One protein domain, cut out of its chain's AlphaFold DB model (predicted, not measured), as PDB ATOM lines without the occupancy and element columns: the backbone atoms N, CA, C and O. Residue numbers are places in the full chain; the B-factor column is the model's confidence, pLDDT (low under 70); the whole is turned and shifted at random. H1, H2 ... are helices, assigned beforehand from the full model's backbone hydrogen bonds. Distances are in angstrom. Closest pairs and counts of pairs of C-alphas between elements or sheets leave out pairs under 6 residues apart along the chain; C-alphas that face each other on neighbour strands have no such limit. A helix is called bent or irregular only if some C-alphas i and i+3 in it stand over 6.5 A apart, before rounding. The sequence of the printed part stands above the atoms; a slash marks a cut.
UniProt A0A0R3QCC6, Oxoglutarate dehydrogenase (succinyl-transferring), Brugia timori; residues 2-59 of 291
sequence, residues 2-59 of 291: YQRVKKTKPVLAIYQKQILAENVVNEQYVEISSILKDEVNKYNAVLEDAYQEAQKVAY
ATOM      1  N   TYR A   2     186.706 149.347 209.092       93.44
ATOM      2  CA  TYR A   2     186.268 150.748 209.271       93.44
ATOM      3  C   TYR A   2     184.860 150.943 209.871       93.44
ATOM      4  O   TYR A   2     184.649 151.876 210.638       93.44
ATOM      5  N   GLN A   3     183.909 150.033 209.625       95.31
ATOM      6  CA  GLN A   3     182.598 150.056 210.302       95.31
ATOM      7  C   GLN A   3     182.696 149.871 211.825       95.31
ATOM      8  O   GLN A   3     181.836 150.359 212.553       95.31
ATOM      9  N   ARG A   4     183.723 149.157 212.312       93.19
ATOM     10  CA  ARG A   4     184.008 149.025 213.747       93.19
ATOM     11  C   ARG A   4     184.700 150.283 214.262       93.19
ATOM     12  O   ARG A   4     184.230 150.828 215.245       93.19
ATOM     13  N   VAL A   5     185.701 150.802 213.540       93.44
ATOM     14  CA  VAL A   5     186.387 152.069 213.878       93.44
ATOM     15  C   VAL A   5     185.391 153.222 214.027       93.44
ATOM     16  O   VAL A   5     185.438 153.928 215.024       93.44
ATOM     17  N   LYS A   6     184.416 153.353 213.116       93.44
ATOM     18  CA  LYS A   6     183.363 154.384 213.196       93.44
ATOM     19  C   LYS A   6     182.473 154.257 214.443       93.44
ATOM     20  O   LYS A   6     181.879 155.239 214.873       93.44
ATOM     21  N   LYS A   7     182.347 153.048 215.001       92.81
ATOM     22  CA  LYS A   7     181.588 152.771 216.233       92.81
ATOM     23  C   LYS A   7     182.452 152.895 217.492       92.81
ATOM     24  O   LYS A   7     181.905 153.023 218.586       92.81
ATOM     25  N   THR A   8     183.775 152.841 217.355       91.25
ATOM     26  CA  THR A   8     184.720 153.012 218.456       91.25
ATOM     27  C   THR A   8     184.791 154.486 218.839       91.25
ATOM     28  O   THR A   8     184.950 155.359 217.989       91.25
ATOM     29  N   LYS A   9     184.666 154.781 220.134       88.31
ATOM     30  CA  LYS A   9     184.828 156.147 220.646       88.31
ATOM     31  C   LYS A   9     186.307 156.558 220.589       88.31
ATOM     32  O   LYS A   9     187.159 155.686 220.748       88.31
ATOM     33  N   PRO A  10     186.628 157.852 220.405       89.00
ATOM     34  CA  PRO A  10     188.006 158.329 220.494       89.00
ATOM     35  C   PRO A  10     188.665 157.906 221.811       89.00
ATOM     36  O   PRO A  10     188.009 157.925 222.855       89.00
ATOM     37  N   VAL A  11     189.957 157.566 221.769       89.75
ATOM     38  CA  VAL A  11     190.717 157.079 222.939       89.75
ATOM     39  C   VAL A  11     190.630 158.062 224.109       89.75
ATOM     40  O   VAL A  11     190.368 157.643 225.232       89.75
ATOM     41  N   LEU A  12     190.716 159.369 223.834       83.12
ATOM     42  CA  LEU A  12     190.549 160.424 224.838       83.12
ATOM     43  C   LEU A  12     189.205 160.318 225.583       83.12
ATOM     44  O   LEU A  12     189.174 160.405 226.804       83.12
ATOM     45  N   ALA A  13     188.103 160.063 224.873       81.38
ATOM     46  CA  ALA A  13     186.771 159.936 225.471       81.38
ATOM     47  C   ALA A  13     186.591 158.638 226.280       81.38
ATOM     48  O   ALA A  13     185.758 158.575 227.186       81.38
ATOM     49  N   ILE A  14     187.345 157.588 225.944       86.94
ATOM     50  CA  ILE A  14     187.385 156.341 226.718       86.94
ATOM     51  C   ILE A  14     188.177 156.566 228.009       86.94
ATOM     52  O   ILE A  14     187.671 156.252 229.082       86.94
ATOM     53  N   TYR A  15     189.361 157.178 227.915       85.38
ATOM     54  CA  TYR A  15     190.209 157.479 229.067       85.38
ATOM     55  C   TYR A  15     189.534 158.448 230.046       85.38
ATOM     56  O   TYR A  15     189.562 158.217 231.248       85.38
ATOM     57  N   GLN A  16     188.809 159.455 229.541       76.06
ATOM     58  CA  GLN A  16     187.952 160.331 230.353       76.06
ATOM     59  C   GLN A  16     186.975 159.533 231.223       76.06
ATOM     60  O   GLN A  16     186.888 159.742 232.427       76.06
ATOM     61  N   LYS A  17     186.246 158.582 230.630       80.62
ATOM     62  CA  LYS A  17     185.305 157.747 231.388       80.62
ATOM     63  C   LYS A  17     186.005 156.896 232.440       80.62
ATOM     64  O   LYS A  17     185.418 156.649 233.485       80.62
ATOM     65  N   GLN A  18     187.220 156.445 232.151       84.38
ATOM     66  CA  GLN A  18     188.005 155.625 233.059       84.38
ATOM     67  C   GLN A  18     188.481 156.420 234.280       84.38
ATOM     68  O   GLN A  18     188.176 156.017 235.394       84.38
ATOM     69  N   ILE A  19     189.125 157.579 234.095       82.19
ATOM     70  CA  ILE A  19     189.614 158.406 235.219       82.19
ATOM     71  C   ILE A  19     188.477 158.899 236.127       82.19
ATOM     72  O   ILE A  19     188.674 159.106 237.322       82.19
ATOM     73  N   LEU A  20     187.275 159.043 235.558       75.31
ATOM     74  CA  LEU A  20     186.059 159.406 236.281       75.31
ATOM     75  C   LEU A  20     185.478 158.212 237.046       75.31
ATOM     76  O   LEU A  20     185.001 158.382 238.159       75.31
ATOM     77  N   ALA A  21     185.550 157.001 236.488       83.06
ATOM     78  CA  ALA A  21     185.164 155.777 237.193       83.06
ATOM     79  C   ALA A  21     186.144 155.408 238.320       83.06
ATOM     80  O   ALA A  21     185.744 154.826 239.324       83.06
ATOM     81  N   GLU A  22     187.421 155.751 238.161       86.62
ATOM     82  CA  GLU A  22     188.484 155.504 239.140       86.62
ATOM     83  C   GLU A  22     188.549 156.576 240.244       86.62
ATOM     84  O   GLU A  22     189.408 156.492 241.119       86.62
ATOM     85  N   ASN A  23     187.652 157.574 240.232       76.94
ATOM     86  CA  ASN A  23     187.639 158.716 241.162       76.94
ATOM     87  C   ASN A  23     188.993 159.442 241.270       76.94
ATOM     88  O   ASN A  23     189.289 160.082 242.277       76.94
ATOM     89  N   VAL A  24     189.818 159.371 240.220       75.62
ATOM     90  CA  VAL A  24     191.059 160.157 240.117       75.62
ATOM     91  C   VAL A  24     190.718 161.650 240.039       75.62
ATOM     92  O   VAL A  24     191.512 162.500 240.434       75.62
ATOM     93  N   VAL A  25     189.506 161.967 239.568       67.38
ATOM     94  CA  VAL A  25     188.937 163.315 239.531       67.38
ATOM     95  C   VAL A  25     187.481 163.259 240.033       67.38
ATOM     96  O   VAL A  25     186.718 162.404 239.586       67.38
ATOM     97  N   ASN A  26     187.101 164.133 240.977       63.75
ATOM     98  CA  ASN A  26     185.787 164.123 241.661       63.75
ATOM     99  C   ASN A  26     184.642 164.754 240.830       63.75
ATOM    100  O   ASN A  26     184.897 165.354 239.788       63.75
ATOM    101  N   GLU A  27     183.391 164.638 241.324       52.62
ATOM    102  CA  GLU A  27     182.059 165.003 240.756       52.62
ATOM    103  C   GLU A  27     181.848 166.441 240.214       52.62
ATOM    104  O   GLU A  27     180.729 166.887 239.978       52.62
ATOM    105  N   GLN A  28     182.907 167.155 239.882       54.12
ATOM    106  CA  GLN A  28     182.910 168.323 239.009       54.12
ATOM    107  C   GLN A  28     183.030 167.898 237.527       54.12
ATOM    108  O   GLN A  28     183.748 168.493 236.733       54.12
ATOM    109  N   TYR A  29     182.297 166.859 237.108       53.81
ATOM    110  CA  TYR A  29     182.313 166.319 235.733       53.81
ATOM    111  C   TYR A  29     181.948 167.385 234.675       53.81
ATOM    112  O   TYR A  29     182.457 167.372 233.551       53.81
ATOM    113  N   VAL A  30     181.086 168.343 235.042       51.50
ATOM    114  CA  VAL A  30     180.720 169.504 234.211       51.50
ATOM    115  C   VAL A  30     181.904 170.463 234.054       51.50
ATOM    116  O   VAL A  30     182.144 170.951 232.950       51.50
ATOM    117  N   GLU A  31     182.689 170.645 235.115       54.56
ATOM    118  CA  GLU A  31     183.908 171.451 235.104       54.56
ATOM    119  C   GLU A  31     185.080 170.733 234.430       54.56
ATOM    120  O   GLU A  31     185.888 171.383 233.803       54.56
ATOM    121  N   ILE A  32     185.176 169.403 234.440       53.66
ATOM    122  CA  ILE A  32     186.216 168.686 233.676       53.66
ATOM    123  C   ILE A  32     185.919 168.743 232.179       53.66
ATOM    124  O   ILE A  32     186.833 168.908 231.378       53.66
ATOM    125  N   SER A  33     184.648 168.648 231.764       58.66
ATOM    126  CA  SER A  33     184.304 168.876 230.358       58.66
ATOM    127  C   SER A  33     184.561 170.322 229.939       58.66
ATOM    128  O   SER A  33     184.886 170.515 228.770       58.66
ATOM    129  N   SER A  34     184.413 171.311 230.830       62.94
ATOM    130  CA  SER A  34     184.776 172.700 230.533       62.94
ATOM    131  C   SER A  34     186.284 172.919 230.589       62.94
ATOM    132  O   SER A  34     186.808 173.398 229.609       62.94
ATOM    133  N   ILE A  35     187.005 172.452 231.611       64.56
ATOM    134  CA  ILE A  35     188.470 172.511 231.734       64.56
ATOM    135  C   ILE A  35     189.132 171.807 230.553       64.56
ATOM    136  O   ILE A  35     190.055 172.347 229.973       64.56
ATOM    137  N   LEU A  36     188.655 170.636 230.126       65.00
ATOM    138  CA  LEU A  36     189.193 169.963 228.942       65.00
ATOM    139  C   LEU A  36     188.817 170.683 227.650       65.00
ATOM    140  O   LEU A  36     189.627 170.704 226.733       65.00
ATOM    141  N   LYS A  37     187.614 171.263 227.546       73.12
ATOM    142  CA  LYS A  37     187.287 172.143 226.414       73.12
ATOM    143  C   LYS A  37     188.179 173.377 226.422       73.12
ATOM    144  O   LYS A  37     188.615 173.776 225.360       73.12
ATOM    145  N   ASP A  38     188.490 173.922 227.587       78.31
ATOM    146  CA  ASP A  38     189.349 175.079 227.773       78.31
ATOM    147  C   ASP A  38     190.799 174.721 227.455       78.31
ATOM    148  O   ASP A  38     191.445 175.477 226.751       78.31
ATOM    149  N   GLU A  39     191.301 173.553 227.857       79.19
ATOM    150  CA  GLU A  39     192.625 173.050 227.473       79.19
ATOM    151  C   GLU A  39     192.702 172.729 225.978       79.19
ATOM    152  O   GLU A  39     193.677 173.079 225.322       79.19
ATOM    153  N   VAL A  40     191.653 172.139 225.396       81.31
ATOM    154  CA  VAL A  40     191.556 171.946 223.941       81.31
ATOM    155  C   VAL A  40     191.513 173.296 223.225       81.31
ATOM    156  O   VAL A  40     192.184 173.462 222.215       81.31
ATOM    157  N   ASN A  41     190.776 174.276 223.746       87.00
ATOM    158  CA  ASN A  41     190.700 175.622 223.186       87.00
ATOM    159  C   ASN A  41     192.034 176.363 223.326       87.00
ATOM    160  O   ASN A  41     192.451 177.011 222.376       87.00
ATOM    161  N   LYS A  42     192.730 176.233 224.461       89.00
ATOM    162  CA  LYS A  42     194.084 176.763 224.673       89.00
ATOM    163  C   LYS A  42     195.065 176.132 223.695       89.00
ATOM    164  O   LYS A  42     195.816 176.851 223.051       89.00
ATOM    165  N   TYR A  43     195.036 174.811 223.537       88.62
ATOM    166  CA  TYR A  43     195.899 174.119 222.585       88.62
ATOM    167  C   TYR A  43     195.590 174.532 221.141       88.62
ATOM    168  O   TYR A  43     196.504 174.822 220.377       88.62
ATOM    169  N   ASN A  44     194.310 174.641 220.777       92.44
ATOM    170  CA  ASN A  44     193.902 175.150 219.467       92.44
ATOM    171  C   ASN A  44     194.347 176.601 219.254       92.44
ATOM    172  O   ASN A  44     194.767 176.930 218.152       92.44
ATOM    173  N   ALA A  45     194.295 177.447 220.285       94.44
ATOM    174  CA  ALA A  45     194.812 178.810 220.214       94.44
ATOM    175  C   ALA A  45     196.326 178.815 219.968       94.44
ATOM    176  O   ALA A  45     196.781 179.526 219.088       94.44
ATOM    177  N   VAL A  46     197.091 177.948 220.643       94.69
ATOM    178  CA  VAL A  46     198.533 177.776 220.379       94.69
ATOM    179  C   VAL A  46     198.792 177.341 218.932       94.69
ATOM    180  O   VAL A  46     199.719 177.846 218.302       94.69
ATOM    181  N   LEU A  47     197.992 176.415 218.389       94.69
ATOM    182  CA  LEU A  47     198.115 175.988 216.991       94.69
ATOM    183  C   LEU A  47     197.768 177.111 216.006       94.69
ATOM    184  O   LEU A  47     198.444 177.247 214.989       94.69
ATOM    185  N   GLU A  48     196.734 177.897 216.301       94.62
ATOM    186  CA  GLU A  48     196.334 179.037 215.476       94.62
ATOM    187  C   GLU A  48     197.398 180.136 215.516       94.62
ATOM    188  O   GLU A  48     197.837 180.596 214.467       94.62
ATOM    189  N   ASP A  49     197.896 180.487 216.700       95.19
ATOM    190  CA  ASP A  49     198.986 181.447 216.865       95.19
ATOM    191  C   ASP A  49     200.236 180.986 216.098       95.19
ATOM    192  O   ASP A  49     200.821 181.761 215.342       95.19
ATOM    193  N   ALA A  50     200.610 179.705 216.205       90.88
ATOM    194  CA  ALA A  50     201.724 179.133 215.447       90.88
ATOM    195  C   ALA A  50     201.484 179.163 213.927       90.88
ATOM    196  O   ALA A  50     202.419 179.409 213.164       90.88
ATOM    197  N   TYR A  51     200.246 178.944 213.473       92.12
ATOM    198  CA  TYR A  51     199.868 179.062 212.065       92.12
ATOM    199  C   TYR A  51     200.001 180.507 211.562       92.12
ATOM    200  O   TYR A  51     200.589 180.733 210.503       92.12
ATOM    201  N   GLN A  52     199.532 181.487 212.339       94.06
ATOM    202  CA  GLN A  52     199.666 182.912 212.018       94.06
ATOM    203  C   GLN A  52     201.135 183.362 212.009       94.06
ATOM    204  O   GLN A  52     201.537 184.142 211.146       94.06
ATOM    205  N   GLU A  53     201.964 182.863 212.929       89.81
ATOM    206  CA  GLU A  53     203.410 183.117 212.918       89.81
ATOM    207  C   GLU A  53     204.097 182.472 211.708       89.81
ATOM    208  O   GLU A  53     204.908 183.118 211.046       89.81
ATOM    209  N   ALA A  54     203.728 181.240 211.345       87.06
ATOM    210  CA  ALA A  54     204.281 180.559 210.175       87.06
ATOM    211  C   ALA A  54     204.013 181.323 208.865       87.06
ATOM    212  O   ALA A  54     204.874 181.346 207.989       87.06
ATOM    213  N   GLN A  55     202.870 182.011 208.743       88.12
ATOM    214  CA  GLN A  55     202.568 182.861 207.580       88.12
ATOM    215  C   GLN A  55     203.514 184.063 207.434       88.12
ATOM    216  O   GLN A  55     203.654 184.602 206.335       88.12
ATOM    217  N   LYS A  56     204.166 184.497 208.520       90.31
ATOM    218  CA  LYS A  56     205.122 185.617 208.510       90.31
ATOM    219  C   LYS A  56     206.528 185.184 208.087       90.31
ATOM    220  O   LYS A  56     207.364 186.039 207.789       90.31
ATOM    221  N   VAL A  57     206.810 183.881 208.058       82.50
ATOM    222  CA  VAL A  57     208.115 183.337 207.669       82.50
ATOM    223  C   VAL A  57     208.251 183.381 206.144       82.50
ATOM    224  O   VAL A  57     207.626 182.608 205.426       82.50
ATOM    225  N   ALA A  58     209.079 184.299 205.638       78.19
ATOM    226  CA  ALA A  58     209.243 184.532 204.198       78.19
ATOM    227  C   ALA A  58     210.163 183.518 203.489       78.19
ATOM    228  O   ALA A  58     210.077 183.356 202.274       78.19
ATOM    229  N   TYR A  59     211.059 182.857 204.225       74.06
ATOM    230  CA  TYR A  59     211.985 181.860 203.688       74.06
ATOM    231  C   TYR A  59     212.238 180.764 204.724       74.06
ATOM    232  O   TYR A  59     212.363 181.043 205.914       74.06
TER     233      TYR A  59
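This is residues 2 to 59 of the 291 residues of the protein "Oxoglutarate dehydrogenase (succinyl-transferring)" of Brugia timori (UniProt A0A0R3QCC6). The model is an open V: one long arm is the helix H3, the shorter arm is H2 with the small helix H1 beyond its far end, and the chain folds back between the arms near residues 22 to 28. Helices H2 and H3 come near each other only at this turn, and residues 2 to 15 and 37 to 59 stick out, with no core between them. The printed part has 58 residues, with three named helices in the order H1, H2, H3 and no named strand; the class is all helix. The whole is extended, with a radius of gyration of the C-alphas of 16.9 A. Its C-alphas span 50 by 34 by 14 A, an outline that is only just flat.

Find C-alpha 2 at (186.268, 150.748, 209.271); here H1 begins, and it takes in residues 2 to 5. Go on to C-alpha 11 at (190.717, 157.079, 222.939), where H2 begins; it holds residues 11 to 21 and measures 15.4 A from first to last C-alpha. H3, residues 29 to 54, is the longest helix with 26 residues; from C-alpha 29 it runs 36.6 A to C-alpha 54 at (204.281, 180.559, 210.175). No helix is bent.

Start with H1, which is apart from H2 and also from H3. Then look at the turn, where H2 and H3 are close but not clearly touching, with 1 pair of C-alphas within 8 A. That closest pair is the C-alphas of Leu 20 and Tyr 29, 7.9 A apart. The two helices run opposite ways at a shallow tilt of 30 degrees, and their centres are 18.9 A apart. In the backbone of H2 and H3, every pair of O i and N i+4 is within hydrogen-bond range; H1 is too short for such a pair, and its 1 pair of O i and N i+3 is within range.

The two C-alphas farthest apart are those of Glu 27 and Tyr 59, at 50.5 A, while the first and last printed C-alphas, Tyr 2 and Tyr 59, are 40.7 A apart. The printed part runs from residue 2 to residue 59 and has no cut. The link from H1 to H2, 5 residues, is tight; the link from H2 to H3, 7 residues, is short; no link is long. The mean pLDDT of the printed part is 80.9; look at the B-factor column of residues 25 to 36, where the 12 values under 70 stand.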